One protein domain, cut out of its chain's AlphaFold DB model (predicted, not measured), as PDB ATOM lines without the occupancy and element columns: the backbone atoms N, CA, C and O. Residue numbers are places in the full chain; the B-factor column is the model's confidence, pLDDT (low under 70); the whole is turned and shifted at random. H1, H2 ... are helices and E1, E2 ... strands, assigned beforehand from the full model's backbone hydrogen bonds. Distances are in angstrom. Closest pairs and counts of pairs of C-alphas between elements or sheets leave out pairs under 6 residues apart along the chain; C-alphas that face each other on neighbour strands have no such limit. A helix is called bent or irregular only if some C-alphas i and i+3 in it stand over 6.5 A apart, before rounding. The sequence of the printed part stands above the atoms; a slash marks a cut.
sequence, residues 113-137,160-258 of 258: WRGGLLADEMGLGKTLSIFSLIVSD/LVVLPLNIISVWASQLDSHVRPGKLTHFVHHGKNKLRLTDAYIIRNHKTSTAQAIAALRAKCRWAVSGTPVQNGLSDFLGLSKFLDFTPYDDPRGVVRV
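This is residues 113 to 137 and 160 to 258 of the 258 residues of an uncharacterized protein of Bipolaris oryzae ATCC 44560 (UniProt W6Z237). Two short parallel strands, E1 and E2, lie between helices H1 and H2 toward one end and H3 and H4 toward the other. A long loop, residues 179 to 208, joins H2 to H3, and residues 253 to 258 stick out. The printed part has 124 residues, with 51 in named elements, under half and mostly helix, in the order E1 H1 H2 H3 E2 H4. It is compact, with radius of gyration of the C-alphas 15.7 A and spans of 54, 34 and 29 A.

E1, residues 115 to 118, begins at C-alpha 115 (119.949, 116.624, 114.616). H1 is residues 126 to 136, 15.2 A; H2, 165 to 178, 20.7 A, is irregular, with C-alphas 166 and 169 7.2 A apart. H3 is 209 to 216, E2 222 to 225, and H4 234 to 243, 14.4 A, ending at C-alpha 243 (117.752, 106.926, 111.014).

E1 and E2 are parallel, with N 118 and O 224 2.9 A apart, within hydrogen-bond range. H3 and H4 touch, closest C-alphas Ala 215 and Phe 243, 4.8 A. H1 and H2 only just touch, with 3 pairs of C-alphas within 8 A, closest Phe 131 and Leu 175, 7.1 A. Every O i to N i+4 pair is within range in H1, H3 and H4, and 8 of 10 in H2.

Residues 138 to 159 are not printed; C-alphas 137 and 160 are 13.6 A apart. The H2 to H3 link is long. Mean pLDDT of the printed part is 71.5; 42 residues are under 70, among them 191 to 204.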
ATOM      1  N   TRP A 113     112.741 118.256 114.861       68.50
ATOM      2  CA  TRP A 113     113.839 117.320 114.638       68.50
ATOM      3  C   TRP A 113     115.092 117.771 115.388       68.50
ATOM      4  O   TRP A 113     115.549 118.906 115.246       68.50
ATOM      5  N   ARG A 114     115.666 116.869 116.188       70.25
ATOM      6  CA  ARG A 114     116.931 117.101 116.892       70.25
ATOM      7  C   ARG A 114     118.047 116.371 116.157       70.25
ATOM      8  O   ARG A 114     118.189 115.157 116.281       70.25
ATOM      9  N   GLY A 115     118.829 117.132 115.398       74.88
ATOM     10  CA  GLY A 115     119.949 116.624 114.616       74.88
ATOM     11  C   GLY A 115     119.843 116.986 113.142       74.88
ATOM     12  O   GLY A 115     119.149 117.936 112.783       74.88
ATOM     13  N   GLY A 116     120.533 116.238 112.287       77.38
ATOM     14  CA  GLY A 116     120.595 116.559 110.867       77.38
ATOM     15  C   GLY A 116     121.668 115.798 110.104       77.38
ATOM     16  O   GLY A 116     122.230 114.808 110.574       77.38
ATOM     17  N   LEU A 117     121.932 116.272 108.893       75.69
ATOM     18  CA  LEU A 117     122.874 115.678 107.959       75.69
ATOM     19  C   LEU A 117     123.978 116.693 107.660       75.69
ATOM     20  O   LEU A 117     123.682 117.800 107.224       75.69
ATOM     21  N   LEU A 118     125.234 116.301 107.867       78.06
ATOM     22  CA  LEU A 118     126.392 117.038 107.373       78.06
ATOM     23  C   LEU A 118     126.850 116.393 106.064       78.06
ATOM     24  O   LEU A 118     127.314 115.246 106.067       78.06
ATOM     25  N   ALA A 119     126.693 117.129 104.966       73.25
ATOM     26  CA  ALA A 119     126.905 116.635 103.611       73.25
ATOM     27  C   ALA A 119     128.042 117.339 102.848       73.25
ATOM     28  O   ALA A 119     128.077 117.268 101.625       73.25
ATOM     29  N   ASP A 120     128.957 118.008 103.557       71.50
ATOM     30  CA  ASP A 120     130.050 118.767 102.937       71.50
ATOM     31  C   ASP A 120     130.915 117.891 102.019       71.50
ATOM     32  O   ASP A 120     131.066 116.679 102.237       71.50
ATOM     33  N   GLU A 121     131.579 118.513 101.047       64.00
ATOM     34  CA  GLU A 121     132.525 117.851 100.150       64.00
ATOM     35  C   GLU A 121     133.636 117.100 100.917       64.00
ATOM     36  O   GLU A 121     134.021 117.419 102.055       64.00
ATOM     37  N   MET A 122     134.133 116.009 100.331       67.12
ATOM     38  CA  MET A 122     135.260 115.254 100.880       67.12
ATOM     39  C   MET A 122     136.497 116.156 100.995       67.12
ATOM     40  O   MET A 122     136.842 116.863 100.065       67.12
ATOM     41  N   GLY A 123     137.171 116.127 102.149       66.31
ATOM     42  CA  GLY A 123     138.367 116.945 102.389       66.31
ATOM     43  C   GLY A 123     138.141 118.224 103.200       66.31
ATOM     44  O   GLY A 123     139.102 118.733 103.760       66.31
ATOM     45  N   LEU A 124     136.896 118.670 103.410       71.88
ATOM     46  CA  LEU A 124     136.592 119.877 104.209       71.88
ATOM     47  C   LEU A 124     136.739 119.702 105.737       71.88
ATOM     48  O   LEU A 124     136.340 120.558 106.522       71.88
ATOM     49  N   GLY A 125     137.323 118.594 106.199       77.56
ATOM     50  CA  GLY A 125     137.586 118.384 107.625       77.56
ATOM     51  C   GLY A 125     136.336 118.110 108.470       77.56
ATOM     52  O   GLY A 125     136.313 118.459 109.645       77.56
ATOM     53  N   LYS A 126     135.321 117.441 107.902       81.81
ATOM     54  CA  LYS A 126     134.082 117.033 108.600       81.81
ATOM     55  C   LYS A 126     134.329 116.328 109.939       81.81
ATOM     56  O   LYS A 126     133.579 116.536 110.885       81.81
ATOM     57  N   THR A 127     135.382 115.512 110.033       84.88
ATOM     58  CA  THR A 127     135.764 114.847 111.287       84.88
ATOM     59  C   THR A 127     136.038 115.860 112.396       84.88
ATOM     60  O   THR A 127     135.523 115.712 113.501       84.88
ATOM     61  N   LEU A 128     136.778 116.929 112.090       86.38
ATOM     62  CA  LEU A 128     137.084 117.980 113.055       86.38
ATOM     63  C   LEU A 128     135.830 118.788 113.426       86.38
ATOM     64  O   LEU A 128     135.669 119.140 114.592       86.38
ATOM     65  N   SER A 129     134.899 118.991 112.485       87.44
ATOM     66  CA  SER A 129     133.579 119.575 112.774       87.44
ATOM     67  C   SER A 129     132.755 118.706 113.738       87.44
ATOM     68  O   SER A 129     132.061 119.217 114.611       87.44
ATOM     69  N   ILE A 130     132.840 117.377 113.635       86.50
ATOM     70  CA  ILE A 130     132.177 116.477 114.591       86.50
ATOM     71  C   ILE A 130     132.890 116.474 115.942       86.50
ATOM     72  O   ILE A 130     132.233 116.460 116.981       86.50
ATOM     73  N   PHE A 131     134.221 116.538 115.966       88.69
ATOM     74  CA  PHE A 131     134.962 116.661 117.222       88.69
ATOM     75  C   PHE A 131     134.647 117.961 117.946       88.69
ATOM     76  O   PHE A 131     134.455 117.930 119.161       88.69
ATOM     77  N   SER A 132     134.522 119.076 117.223       87.94
ATOM     78  CA  SER A 132     134.102 120.335 117.830       87.94
ATOM     79  C   SER A 132     132.718 120.215 118.451       87.94
ATOM     80  O   SER A 132     132.538 120.664 119.579       87.94
ATOM     81  N   LEU A 133     131.774 119.522 117.810       86.81
ATOM     82  CA  LEU A 133     130.472 119.234 118.411       86.81
ATOM     83  C   LEU A 133     130.584 118.382 119.684       86.81
ATOM     84  O   LEU A 133     129.943 118.710 120.683       86.81
ATOM     85  N   ILE A 134     131.380 117.308 119.655       85.38
ATOM     86  CA  ILE A 134     131.582 116.416 120.810       85.38
ATOM     87  C   ILE A 134     132.127 117.213 121.994       85.38
ATOM     88  O   ILE A 134     131.593 117.129 123.098       85.38
ATOM     89  N   VAL A 135     133.170 118.013 121.772       85.31
ATOM     90  CA  VAL A 135     133.860 118.711 122.861       85.31
ATOM     91  C   VAL A 135     133.187 120.016 123.290       85.31
ATOM     92  O   VAL A 135     133.420 120.465 124.408       85.31
ATOM     93  N   SER A 136     132.319 120.606 122.463       81.25
ATOM     94  CA  SER A 136     131.554 121.813 122.829       81.25
ATOM     95  C   SER A 136     130.589 121.572 123.987       81.25
ATOM     96  O   SER A 136     130.268 122.494 124.737       81.25
ATOM     97  N   ASP A 137     130.139 120.329 124.170       67.69
ATOM     98  CA  ASP A 137     129.327 119.967 125.333       67.69
ATOM     99  C   ASP A 137     130.162 119.946 126.632       67.69
ATOM    100  O   ASP A 137     129.604 120.169 127.706       67.69
ATOM    101  N   LEU A 160     127.375 108.629 120.996       81.94
ATOM    102  CA  LEU A 160     127.741 107.430 120.246       81.94
ATOM    103  C   LEU A 160     128.042 107.813 118.796       81.94
ATOM    104  O   LEU A 160     127.166 108.321 118.099       81.94
ATOM    105  N   VAL A 161     129.255 107.517 118.334       81.31
ATOM    106  CA  VAL A 161     129.652 107.683 116.931       81.31
ATOM    107  C   VAL A 161     129.757 106.303 116.292       81.31
ATOM    108  O   VAL A 161     130.544 105.466 116.730       81.31
ATOM    109  N   VAL A 162     128.949 106.048 115.261       78.19
ATOM    110  CA  VAL A 162     128.977 104.789 114.507       78.19
ATOM    111  C   VAL A 162     129.776 104.997 113.227       78.19
ATOM    112  O   VAL A 162     129.439 105.858 112.418       78.19
ATOM    113  N   LEU A 163     130.827 104.201 113.040       72.25
ATOM    114  CA  LEU A 163     131.771 104.324 111.931       72.25
ATOM    115  C   LEU A 163     131.992 102.959 111.257       72.25
ATOM    116  O   LEU A 163     131.941 101.930 111.937       72.25
ATOM    117  N   PRO A 164     132.292 102.920 109.947       73.75
ATOM    118  CA  PRO A 164     132.909 101.758 109.314       73.75
ATOM    119  C   PRO A 164     134.177 101.306 110.058       73.75
ATOM    120  O   PRO A 164     134.953 102.127 110.544       73.75
ATOM    121  N   LEU A 165     134.409  99.991 110.140       69.19
ATOM    122  CA  LEU A 165     135.489  99.418 110.962       69.19
ATOM    123  C   LEU A 165     136.887  99.911 110.569       69.19
ATOM    124  O   LEU A 165     137.750 100.069 111.428       69.19
ATOM    125  N   ASN A 166     137.112 100.149 109.279       72.19
ATOM    126  CA  ASN A 166     138.393 100.582 108.726       72.19
ATOM    127  C   ASN A 166     138.802 102.005 109.140       72.19
ATOM    128  O   ASN A 166     139.990 102.308 109.089       72.19
ATOM    129  N   ILE A 167     137.863 102.860 109.558       77.31
ATOM    130  CA  ILE A 167     138.166 104.250 109.933       77.31
ATOM    131  C   ILE A 167     138.153 104.495 111.444       77.31
ATOM    132  O   ILE A 167     138.505 105.589 111.875       77.31
ATOM    133  N   ILE A 168     137.797 103.498 112.262       77.50
ATOM    134  CA  ILE A 168     137.740 103.645 113.728       77.50
ATOM    135  C   ILE A 168     139.103 104.041 114.301       77.50
ATOM    136  O   ILE A 168     139.184 104.965 115.106       77.50
ATOM    137  N   SER A 169     140.177 103.365 113.882       78.81
ATOM    138  CA  SER A 169     141.532 103.662 114.366       78.81
ATOM    139  C   SER A 169     141.998 105.056 113.948       78.81
ATOM    140  O   SER A 169     142.616 105.758 114.745       78.81
ATOM    141  N   VAL A 170     141.657 105.476 112.726       84.38
ATOM    142  CA  VAL A 170     141.957 106.820 112.215       84.38
ATOM    143  C   VAL A 170     141.232 107.874 113.049       84.38
ATOM    144  O   VAL A 170     141.855 108.831 113.494       84.38
ATOM    145  N   TRP A 171     139.941 107.672 113.326       86.81
ATOM    146  CA  TRP A 171     139.154 108.581 114.159       86.81
ATOM    147  C   TRP A 171     139.680 108.664 115.593       86.81
ATOM    148  O   TRP A 171     139.812 109.769 116.107       86.81
ATOM    149  N   ALA A 172     140.023 107.536 116.220       83.12
ATOM    150  CA  ALA A 172     140.602 107.528 117.565       83.12
ATOM    151  C   ALA A 172     141.917 108.328 117.610       83.12
ATOM    152  O   ALA A 172     142.063 109.238 118.419       83.12
ATOM    153  N   SER A 173     142.821 108.081 116.656       84.56
ATOM    154  CA  SER A 173     144.089 108.812 116.555       84.56
ATOM    155  C   SER A 173     143.900 110.309 116.298       84.56
ATOM    156  O   SER A 173     144.634 111.122 116.861       84.56
ATOM    157  N   GLN A 174     142.940 110.692 115.452       86.44
ATOM    158  CA  GLN A 174     142.632 112.099 115.206       86.44
ATOM    159  C   GLN A 174     142.027 112.760 116.448       86.44
ATOM    160  O   GLN A 174     142.361 113.903 116.748       86.44
ATOM    161  N   LEU A 175     141.174 112.053 117.192       86.88
ATOM    162  CA  LEU A 175     140.585 112.562 118.426       86.88
ATOM    163  C   LEU A 175     141.674 112.836 119.471       86.88
ATOM    164  O   LEU A 175     141.706 113.932 120.023       86.88
ATOM    165  N   ASP A 176     142.621 111.913 119.647       87.31
ATOM    166  CA  ASP A 176     143.766 112.099 120.550       87.31
ATOM    167  C   ASP A 176     144.703 113.235 120.110       87.31
ATOM    168  O   ASP A 176     145.306 113.907 120.943       87.31
ATOM    169  N   SER A 177     144.817 113.471 118.799       87.31
ATOM    170  CA  SER A 177     145.683 114.522 118.241       87.31
ATOM    171  C   SER A 177     145.056 115.917 118.313       87.31
ATOM    172  O   SER A 177     145.772 116.916 118.392       87.31
ATOM    173  N   HIS A 178     143.726 116.007 118.250       87.94
ATOM    174  CA  HIS A 178     143.004 117.279 118.179       87.94
ATOM    175  C   HIS A 178     142.375 117.705 119.508       87.94
ATOM    176  O   HIS A 178     142.116 118.898 119.685       87.94
ATOM    177  N   VAL A 179     142.134 116.783 120.444       87.44
ATOM    178  CA  VAL A 179     141.540 117.072 121.757       87.44
ATOM    179  C   VAL A 179     142.624 117.093 122.832       87.44
ATOM    180  O   VAL A 179     143.507 116.242 122.873       87.44
ATOM    181  N   ARG A 180     142.554 118.065 123.747       86.06
ATOM    182  CA  ARG A 180     143.484 118.156 124.878       86.06
ATOM    183  C   ARG A 180     143.408 116.890 125.754       86.06
ATOM    184  O   ARG A 180     142.298 116.489 126.127       86.06
ATOM    185  N   PRO A 181     144.551 116.304 126.160       83.06
ATOM    186  CA  PRO A 181     144.568 115.119 127.015       83.06
ATOM    187  C   PRO A 181     143.759 115.316 128.302       83.06
ATOM    188  O   PRO A 181     143.811 116.374 128.930       83.06
ATOM    189  N   GLY A 182     142.996 114.296 128.697       80.88
ATOM    190  CA  GLY A 182     142.196 114.305 129.928       80.88
ATOM    191  C   GLY A 182     140.894 115.114 129.872       80.88
ATOM    192  O   GLY A 182     140.144 115.092 130.844       80.88
ATOM    193  N   LYS A 183     140.586 115.796 128.758       81.06
ATOM    194  CA  LYS A 183     139.321 116.541 128.596       81.06
ATOM    195  C   LYS A 183     138.166 115.695 128.050       81.06
ATOM    196  O   LYS A 183     137.014 116.065 128.240       81.06
ATOM    197  N   LEU A 184     138.461 114.566 127.405       81.94
ATOM    198  CA  LEU A 184     137.464 113.649 126.856       81.94
ATOM    199  C   LEU A 184     137.883 112.204 127.132       81.94
ATOM    200  O   LEU A 184     139.013 111.817 126.844       81.94
ATOM    201  N   THR A 185     136.967 111.405 127.676       82.44
ATOM    202  CA  THR A 185     137.136 109.951 127.768       82.44
ATOM    203  C   THR A 185     136.393 109.303 126.610       82.44
ATOM    204  O   THR A 185     135.241 109.637 126.339       82.44
ATOM    205  N   HIS A 186     137.056 108.398 125.893       82.31
ATOM    206  CA  HIS A 186     136.464 107.702 124.758       82.31
ATOM    207  C   HIS A 186     136.720 106.197 124.869       82.31
ATOM    208  O   HIS A 186     137.727 105.759 125.423       82.31
ATOM    209  N   PHE A 187     135.794 105.398 124.341       83.19
ATOM    210  CA  PHE A 187     135.896 103.942 124.318       83.19
ATOM    211  C   PHE A 187     135.632 103.435 122.907       83.19
ATOM    212  O   PHE A 187     134.688 103.869 122.247       83.19
ATOM    213  N   VAL A 188     136.442 102.477 122.465       80.44
ATOM    214  CA  VAL A 188     136.238 101.788 121.192       80.44
ATOM    215  C   VAL A 188     135.644 100.415 121.470       80.44
ATOM    216  O   VAL A 188     136.284  99.561 122.079       80.44
ATOM    217  N   HIS A 189     134.424 100.187 120.989       74.94
ATOM    218  CA  HIS A 189     133.787  98.876 121.021       74.94
ATOM    219  C   HIS A 189     133.694  98.302 119.605       74.94
ATOM    220  O   HIS A 189     133.114  98.920 118.716       74.94
ATOM    221  N   HIS A 190     134.234  97.100 119.404       70.62
ATOM    222  CA  HIS A 190     134.043  96.318 118.186       70.62
ATOM    223  C   HIS A 190     133.737  94.862 118.556       70.62
ATOM    224  O   HIS A 190     134.257  94.330 119.537       70.62
ATOM    225  N   GLY A 191     132.844  94.224 117.795       62.03
ATOM    226  CA  GLY A 191     132.416  92.852 118.062       62.03
ATOM    227  C   GLY A 191     133.560  91.837 117.944       62.03
ATOM    228  O   GLY A 191     134.514  92.038 117.196       62.03
ATOM    229  N   LYS A 192     133.435  90.705 118.651       59.94
ATOM    230  CA  LYS A 192     134.441  89.619 118.691       59.94
ATOM    231  C   LYS A 192     134.699  88.943 117.336       59.94
ATOM    232  O   LYS A 192     135.712  88.273 117.172       59.94
ATOM    233  N   ASN A 193     133.813  89.138 116.361       50.69
ATOM    234  CA  ASN A 193     133.956  88.596 115.018       50.69
ATOM    235  C   ASN A 193     134.351  89.721 114.063       50.69
ATOM    236  O   ASN A 193     133.625  90.709 113.945       50.69
ATOM    237  N   LYS A 194     135.483  89.546 113.366       46.03
ATOM    238  CA  LYS A 194     135.919  90.363 112.221       46.03
ATOM    239  C   LYS A 194     134.865  90.300 111.107       46.03
ATOM    240  O   LYS A 194     135.034  89.598 110.114       46.03
ATOM    241  N   LEU A 195     133.757  91.014 111.263       43.38
ATOM    242  CA  LEU A 195     132.866  91.309 110.155       43.38
ATOM    243  C   LEU A 195     133.655  92.208 109.209       43.38
ATOM    244  O   LEU A 195     134.032  93.316 109.565       43.38
ATOM    245  N   ARG A 196     133.949  91.706 108.009       44.16
ATOM    246  CA  ARG A 196     134.390  92.515 106.871       44.16
ATOM    247  C   ARG A 196     133.244  93.461 106.495       44.16
ATOM    248  O   ARG A 196     132.486  93.181 105.577       44.16
ATOM    249  N   LEU A 197     133.059  94.536 107.252       42.59
ATOM    250  CA  LEU A 197     132.161  95.627 106.892       42.59
ATOM    251  C   LEU A 197     132.986  96.635 106.099       42.59
ATOM    252  O   LEU A 197     133.593  97.544 106.660       42.59
ATOM    253  N   THR A 198     133.059  96.397 104.793       40.62
ATOM    254  CA  THR A 198     133.498  97.390 103.816       40.62
ATOM    255  C   THR A 198     132.464  98.515 103.778       40.62
ATOM    256  O   THR A 198     131.304  98.269 103.465       40.62
ATOM    257  N   ASP A 199     132.916  99.701 104.179       45.00
ATOM    258  CA  ASP A 199     132.477 101.053 103.820       45.00
ATOM    259  C   ASP A 199     130.976 101.406 103.726       45.00
ATOM    260  O   ASP A 199     130.197 100.832 102.976       45.00
ATOM    261  N   ALA A 200     130.626 102.481 104.446       41.38
ATOM    262  CA  ALA A 200     129.639 103.535 104.149       41.38
ATOM    263  C   ALA A 200     128.159 103.201 103.822       41.38
ATOM    264  O   ALA A 200     127.326 104.106 103.873       41.38
ATOM    265  N   TYR A 201     127.774 101.948 103.575       50.16
ATOM    266  CA  TYR A 201     126.401 101.566 103.192       50.16
ATOM    267  C   TYR A 201     125.474 101.223 104.368       50.16
ATOM    268  O   TYR A 201     124.311 100.870 104.170       50.16
ATOM    269  N   ILE A 202     125.974 101.344 105.599       59.56
ATOM    270  CA  ILE A 202     125.365 100.753 106.796       59.56
ATOM    271  C   ILE A 202     123.960 101.296 107.095       59.56
ATOM    272  O   ILE A 202     123.129 100.537 107.577       59.56
ATOM    273  N   ILE A 203     123.676 102.571 106.801       57.44
ATOM    274  CA  ILE A 203     122.383 103.207 107.127       57.44
ATOM    275  C   ILE A 203     121.504 103.429 105.884       57.44
ATOM    276  O   ILE A 203     120.281 103.487 105.995       57.44
ATOM    277  N   ARG A 204     122.093 103.493 104.681       62.81
ATOM    278  CA  ARG A 204     121.346 103.767 103.439       62.81
ATOM    279  C   ARG A 204     120.366 102.645 103.103       62.81
ATOM    280  O   ARG A 204     119.205 102.895 102.791       62.81
ATOM    281  N   ASN A 205     120.795 101.393 103.260       70.69
ATOM    282  CA  ASN A 205     119.898 100.252 103.117       70.69
ATOM    283  C   ASN A 205     119.209  99.924 104.453       70.69
ATOM    284  O   ASN A 205     119.678  99.087 105.231       70.69
ATOM    285  N   HIS A 206     118.047 100.539 104.677       68.56
ATOM    286  CA  HIS A 206     117.223 100.354 105.882       68.56
ATOM    287  C   HIS A 206     116.735  98.914 106.122       68.56
ATOM    288  O   HIS A 206     116.185  98.619 107.185       68.56
ATOM    289  N   LYS A 207     116.876  98.013 105.140       71.44
ATOM    290  CA  LYS A 207     116.509  96.597 105.290       71.44
ATOM    291  C   LYS A 207     117.593  95.781 105.993       71.44
ATOM    292  O   LYS A 207     117.330  94.650 106.388       71.44
ATOM    293  N   THR A 208     118.808  96.312 106.126       73.56
ATOM    294  CA  THR A 208     119.897  95.590 106.793       73.56
ATOM    295  C   THR A 208     119.669  95.532 108.303       73.56
ATOM    296  O   THR A 208     119.201  96.496 108.908       73.56
ATOM    297  N   SER A 209     120.042  94.407 108.927       73.56
ATOM    298  CA  SER A 209     119.963  94.237 110.388       73.56
ATOM    299  C   SER A 209     120.742  95.335 111.125       73.56
ATOM    300  O   SER A 209     120.264  95.889 112.111       73.56
ATOM    301  N   THR A 210     121.896  95.743 110.586       73.62
ATOM    302  CA  THR A 210     122.697  96.838 111.142       73.62
ATOM    303  C   THR A 210     121.966  98.182 111.087       73.62
ATOM    304  O   THR A 210     121.919  98.869 112.106       73.62
ATOM    305  N   ALA A 211     121.355  98.553 109.953       71.56
ATOM    306  CA  ALA A 211     120.575  99.792 109.848       71.56
ATOM    307  C   ALA A 211     119.406  99.813 110.840       71.56
ATOM    308  O   ALA A 211     119.175 100.820 111.504       71.56
ATOM    309  N   GLN A 212     118.692  98.690 110.967       77.75
ATOM    310  CA  GLN A 212     117.564  98.549 111.890       77.75
ATOM    311  C   GLN A 212     118.007  98.652 113.350       77.75
ATOM    312  O   GLN A 212     117.380  99.367 114.129       77.75
ATOM    313  N   ALA A 213     119.112  97.994 113.712       79.06
ATOM    314  CA  ALA A 213     119.675  98.071 115.054       79.06
ATOM    315  C   ALA A 213     120.099  99.502 115.408       79.06
ATOM    316  O   ALA A 213     119.779  99.973 116.494       79.06
ATOM    317  N   ILE A 214     120.765 100.212 114.487       78.56
ATOM    318  CA  ILE A 214     121.184 101.608 114.690       78.56
ATOM    319  C   ILE A 214     119.966 102.537 114.805       78.56
ATOM    320  O   ILE A 214     119.934 103.400 115.682       78.56
ATOM    321  N   ALA A 215     118.950 102.363 113.956       78.25
ATOM    322  CA  ALA A 215     117.722 103.154 114.023       78.25
ATOM    323  C   ALA A 215     116.972 102.930 115.351       78.25
ATOM    324  O   ALA A 215     116.480 103.886 115.947       78.25
ATOM    325  N   ALA A 216     116.974 101.700 115.874       82.12
ATOM    326  CA  ALA A 216     116.346 101.355 117.149       82.12
ATOM    327  C   ALA A 216     117.066 101.925 118.389       82.12
ATOM    328  O   ALA A 216     116.498 101.910 119.483       82.12
ATOM    329  N   LEU A 217     118.300 102.432 118.258       82.31
ATOM    330  CA  LEU A 217     119.003 103.064 119.375       82.31
ATOM    331  C   LEU A 217     118.282 104.341 119.804       82.31
ATOM    332  O   LEU A 217     118.076 105.253 119.008       82.31
ATOM    333  N   ARG A 218     117.951 104.441 121.094       81.25
ATOM    334  CA  ARG A 218     117.341 105.646 121.658       81.25
ATOM    335  C   ARG A 218     118.381 106.763 121.754       81.25
ATOM    336  O   ARG A 218     119.315 106.670 122.547       81.25
ATOM    337  N   ALA A 219     118.181 107.845 121.006       78.00
ATOM    338  CA  ALA A 219     119.032 109.031 121.041       78.00
ATOM    339  C   ALA A 219     118.191 110.314 121.163       78.00
ATOM    340  O   ALA A 219     117.115 110.411 120.585       78.00
ATOM    341  N   LYS A 220     118.686 111.310 121.916       76.31
ATOM    342  CA  LYS A 220     118.048 112.643 122.015       76.31
ATOM    343  C   LYS A 220     118.299 113.503 120.764       76.31
ATOM    344  O   LYS A 220     117.541 114.431 120.512       76.31
ATOM    345  N   CYS A 221     119.389 113.244 120.038       78.06
ATOM    346  CA  CYS A 221     119.814 113.981 118.851       78.06
ATOM    347  C   CYS A 221     120.590 113.037 117.921       78.06
ATOM    348  O   CYS A 221     121.431 112.280 118.415       78.06
ATOM    349  N   ARG A 222     120.311 113.060 116.613       81.06
ATOM    350  CA  ARG A 222     120.913 112.134 115.638       81.06
ATOM    351  C   ARG A 222     121.572 112.887 114.488       81.06
ATOM    352  O   ARG A 222     120.923 113.665 113.798       81.06
ATOM    353  N   TRP A 223     122.856 112.630 114.266       81.31
ATOM    354  CA  TRP A 223     123.619 113.236 113.177       81.31
ATOM    355  C   TRP A 223     124.093 112.171 112.202       81.31
ATOM    356  O   TRP A 223     124.698 111.177 112.605       81.31
ATOM    357  N   ALA A 224     123.824 112.385 110.919       79.75
ATOM    358  CA  ALA A 224     124.421 111.621 109.835       79.75
ATOM    359  C   ALA A 224     125.516 112.469 109.178       79.75
ATOM    360  O   ALA A 224     125.328 113.661 108.947       79.75
ATOM    361  N   VAL A 225     126.658 111.863 108.862       73.50
ATOM    362  CA  VAL A 225     127.773 112.540 108.186       73.50
ATOM    363  C   VAL A 225     128.107 111.745 106.938       73.50
ATOM    364  O   VAL A 225     128.422 110.559 107.030       73.50
ATOM    365  N   SER A 226     128.014 112.367 105.765       68.31
ATOM    366  CA  SER A 226     128.268 111.694 104.487       68.31
ATOM    367  C   SER A 226     128.902 112.663 103.500       68.31
ATOM    368  O   SER A 226     128.458 113.789 103.396       68.31
ATOM    369  N   GLY A 227     129.915 112.240 102.741       62.25
ATOM    370  CA  GLY A 227     130.429 113.054 101.625       62.25
ATOM    371  C   GLY A 227     129.526 113.037 100.383       62.25
ATOM    372  O   GLY A 227     129.752 113.803  99.462       62.25
ATOM    373  N   THR A 228     128.542 112.133 100.342       59.69
ATOM    374  CA  THR A 228     127.602 111.918  99.226       59.69
ATOM    375  C   THR A 228     126.320 111.291  99.789       59.69
ATOM    376  O   THR A 228     126.206 110.068  99.885       59.69
ATOM    377  N   PRO A 229     125.374 112.076 100.321       52.38
ATOM    378  CA  PRO A 229     124.251 111.522 101.082       52.38
ATOM    379  C   PRO A 229     123.258 110.704 100.246       52.38
ATOM    380  O   PRO A 229     122.669 109.769 100.783       52.38
ATOM    381  N   VAL A 230     123.107 110.997  98.952       57.25
ATOM    382  CA  VAL A 230     122.190 110.292  98.042       57.25
ATOM    383  C   VAL A 230     122.981 109.863  96.810       57.25
ATOM    384  O   VAL A 230     123.448 110.718  96.065       57.25
ATOM    385  N   GLN A 231     123.179 108.555  96.620       55.88
ATOM    386  CA  GLN A 231     123.921 108.020  95.467       55.88
ATOM    387  C   GLN A 231     123.026 107.178  94.554       55.88
ATOM    388  O   GLN A 231     123.141 107.272  93.339       55.88
ATOM    389  N   ASN A 232     122.108 106.393  95.125       51.94
ATOM    390  CA  ASN A 232     121.304 105.409  94.393       51.94
ATOM    391  C   ASN A 232     119.807 105.778  94.324       51.94
ATOM    392  O   ASN A 232     118.962 104.930  94.032       51.94
ATOM    393  N   GLY A 233     119.457 107.036  94.620       58.34
ATOM    394  CA  GLY A 233     118.094 107.577  94.529       58.34
ATOM    395  C   GLY A 233     117.323 107.630  95.857       58.34
ATOM    396  O   GLY A 233     117.892 107.547  96.943       58.34
ATOM    397  N   LEU A 234     115.993 107.766  95.779       62.75
ATOM    398  CA  LEU A 234     115.097 108.029  96.925       62.75
ATOM    399  C   LEU A 234     115.129 106.954  98.031       62.75
ATOM    400  O   LEU A 234     114.767 107.223  99.175       62.75
ATOM    401  N   SER A 235     115.582 105.739  97.717       61.50
ATOM    402  CA  SER A 235     115.708 104.659  98.703       61.50
ATOM    403  C   SER A 235     116.801 104.920  99.752       61.50
ATOM    404  O   SER A 235     116.607 104.569 100.919       61.50
ATOM    405  N   ASP A 236     117.882 105.612  99.371       65.00
ATOM    406  CA  ASP A 236     118.941 106.045 100.291       65.00
ATOM    407  C   ASP A 236     118.409 107.112 101.261       65.00
ATOM    408  O   ASP A 236     118.694 107.079 102.462       65.00
ATOM    409  N   PHE A 237     117.562 108.018 100.758       69.56
ATOM    410  CA  PHE A 237     116.891 109.036 101.565       69.56
ATOM    411  C   PHE A 237     115.916 108.418 102.575       69.56
ATOM    412  O   PHE A 237     115.830 108.885 103.712       69.56
ATOM    413  N   LEU A 238     115.228 107.327 102.219       71.00
ATOM    414  CA  LEU A 238     114.372 106.600 103.163       71.00
ATOM    415  C   LEU A 238     115.178 105.977 104.319       71.00
ATOM    416  O   LEU A 238     114.720 105.951 105.459       71.00
ATOM    417  N   GLY A 239     116.387 105.479 104.051       71.25
ATOM    418  CA  GLY A 239     117.273 104.986 105.111       71.25
ATOM    419  C   GLY A 239     117.745 106.092 106.050       71.25
ATOM    420  O   GLY A 239     117.689 105.935 107.271       71.25
ATOM    421  N   LEU A 240     118.132 107.237 105.487       73.31
ATOM    422  CA  LEU A 240     118.547 108.405 106.264       73.31
ATOM    423  C   LEU A 240     117.398 109.009 107.080       73.31
ATOM    424  O   LEU A 240     117.588 109.307 108.254       73.31
ATOM    425  N   SER A 241     116.207 109.154 106.499       73.81
ATOM    426  CA  SER A 241     115.026 109.681 107.199       73.81
ATOM    427  C   SER A 241     114.591 108.783 108.355       73.81
ATOM    428  O   SER A 241     114.324 109.298 109.439       73.81
ATOM    429  N   LYS A 242     114.613 107.454 108.178       76.00
ATOM    430  CA  LYS A 242     114.393 106.496 109.274       76.00
ATOM    431  C   LYS A 242     115.435 106.606 110.373       76.00
ATOM    432  O   LYS A 242     115.091 106.549 111.543       76.00
ATOM    433  N   PHE A 243     116.709 106.743 110.012       80.19
ATOM    434  CA  PHE A 243     117.752 106.926 111.014       80.19
ATOM    435  C   PHE A 243     117.582 108.234 111.778       80.19
ATOM    436  O   PHE A 243     117.807 108.235 112.976       80.19
ATOM    437  N   LEU A 244     117.201 109.326 111.115       77.69
ATOM    438  CA  LEU A 244     117.055 110.652 111.720       77.69
ATOM    439  C   LEU A 244     115.714 110.864 112.451       77.69
ATOM    440  O   LEU A 244     115.501 111.959 112.965       77.69
ATOM    441  N   ASP A 245     114.830 109.858 112.501       76.69
ATOM    442  CA  ASP A 245     113.448 109.971 113.004       76.69
ATOM    443  C   ASP A 245     112.693 111.153 112.348       76.69
ATOM    444  O   ASP A 245     112.070 112.003 112.993       76.69
ATOM    445  N   PHE A 246     112.813 111.251 111.022       75.50
ATOM    446  CA  PHE A 246     112.345 112.386 110.230       75.50
ATOM    447  C   PHE A 246     110.881 112.235 109.794       75.50
ATOM    448  O   PHE A 246     110.578 112.079 108.613       75.50
ATOM    449  N   THR A 247     109.950 112.296 110.741       70.88
ATOM    450  CA  THR A 247     108.510 112.165 110.457       70.88
ATOM    451  C   THR A 247     107.969 113.345 109.629       70.88
ATOM    452  O   THR A 247     108.317 114.493 109.928       70.88
ATOM    453  N   PRO A 248     107.106 113.120 108.612       67.94
ATOM    454  CA  PRO A 248     106.483 111.850 108.183       67.94
ATOM    455  C   PRO A 248     107.253 111.059 107.105       67.94
ATOM    456  O   PRO A 248     106.691 110.163 106.478       67.94
ATOM    457  N   TYR A 249     108.504 111.416 106.824       73.62
ATOM    458  CA  TYR A 249     109.287 110.866 105.711       73.62
ATOM    459  C   TYR A 249     110.003 109.551 106.049       73.62
ATOM    460  O   TYR A 249     110.494 108.865 105.157       73.62
ATOM    461  N   ASP A 250     110.059 109.203 107.331       68.75
ATOM    462  CA  ASP A 250     110.558 107.939 107.874       68.75
ATOM    463  C   ASP A 250     109.643 106.735 107.561       68.75
ATOM    464  O   ASP A 250     110.112 105.590 107.525       68.75
ATOM    465  N   ASP A 251     108.355 106.961 107.276       72.81
ATOM    466  CA  ASP A 251     107.427 105.932 106.797       72.81
ATOM    467  C   ASP A 251     107.261 106.007 105.264       72.81
ATOM    468  O   ASP A 251     106.760 107.008 104.743       72.81
ATOM    469  N   PRO A 252     107.575 104.934 104.508       61.81
ATOM    470  CA  PRO A 252     107.320 104.900 103.067       61.81
ATOM    471  C   PRO A 252     105.842 105.112 102.692       61.81
ATOM    472  O   PRO A 252     105.554 105.518 101.570       61.81
ATOM    473  N   ARG A 253     104.892 104.881 103.608       59.56
ATOM    474  CA  ARG A 253     103.454 105.146 103.401       59.56
ATOM    475  C   ARG A 253     103.079 106.619 103.594       59.56
ATOM    476  O   ARG A 253     102.008 107.024 103.148       59.56
ATOM    477  N   GLY A 254     103.933 107.410 104.249       53.34
ATOM    478  CA  GLY A 254     103.713 108.835 104.506       53.34
ATOM    479  C   GLY A 254     103.912 109.721 103.273       53.34
ATOM    480  O   GLY A 254     103.294 110.779 103.180       53.34
ATOM    481  N   VAL A 255     104.718 109.263 102.309       50.09
ATOM    482  CA  VAL A 255     105.085 110.012 101.090       50.09
ATOM    483  C   VAL A 255     104.108 109.766  99.924       50.09
ATOM    484  O   VAL A 255     104.025 110.576  99.010       50.09
ATOM    485  N   VAL A 256     103.327 108.678  99.956       42.25
ATOM    486  CA  VAL A 256     102.513 108.199  98.813       42.25
ATOM    487  C   VAL A 256     101.064 108.720  98.827       42.25
ATOM    488  O   VAL A 256     100.254 108.339  97.990       42.25
ATOM    489  N   ARG A 257     100.696 109.615  99.749       34.97
ATOM    490  CA  ARG A 257      99.392 110.298  99.685       34.97
ATOM    491  C   ARG A 257      99.524 111.591  98.881       34.97
ATOM    492  O   ARG A 257      99.587 112.664  99.473       34.97
ATOM    493  N   VAL A 258      99.593 111.458  97.557       33.28
ATOM    494  CA  VAL A 258      99.358 112.546  96.592       33.28
ATOM    495  C   VAL A 258      98.102 112.214  95.808       33.28
ATOM    496  O   VAL A 258      97.994 111.045  95.375       33.28
TER     497      VAL A 258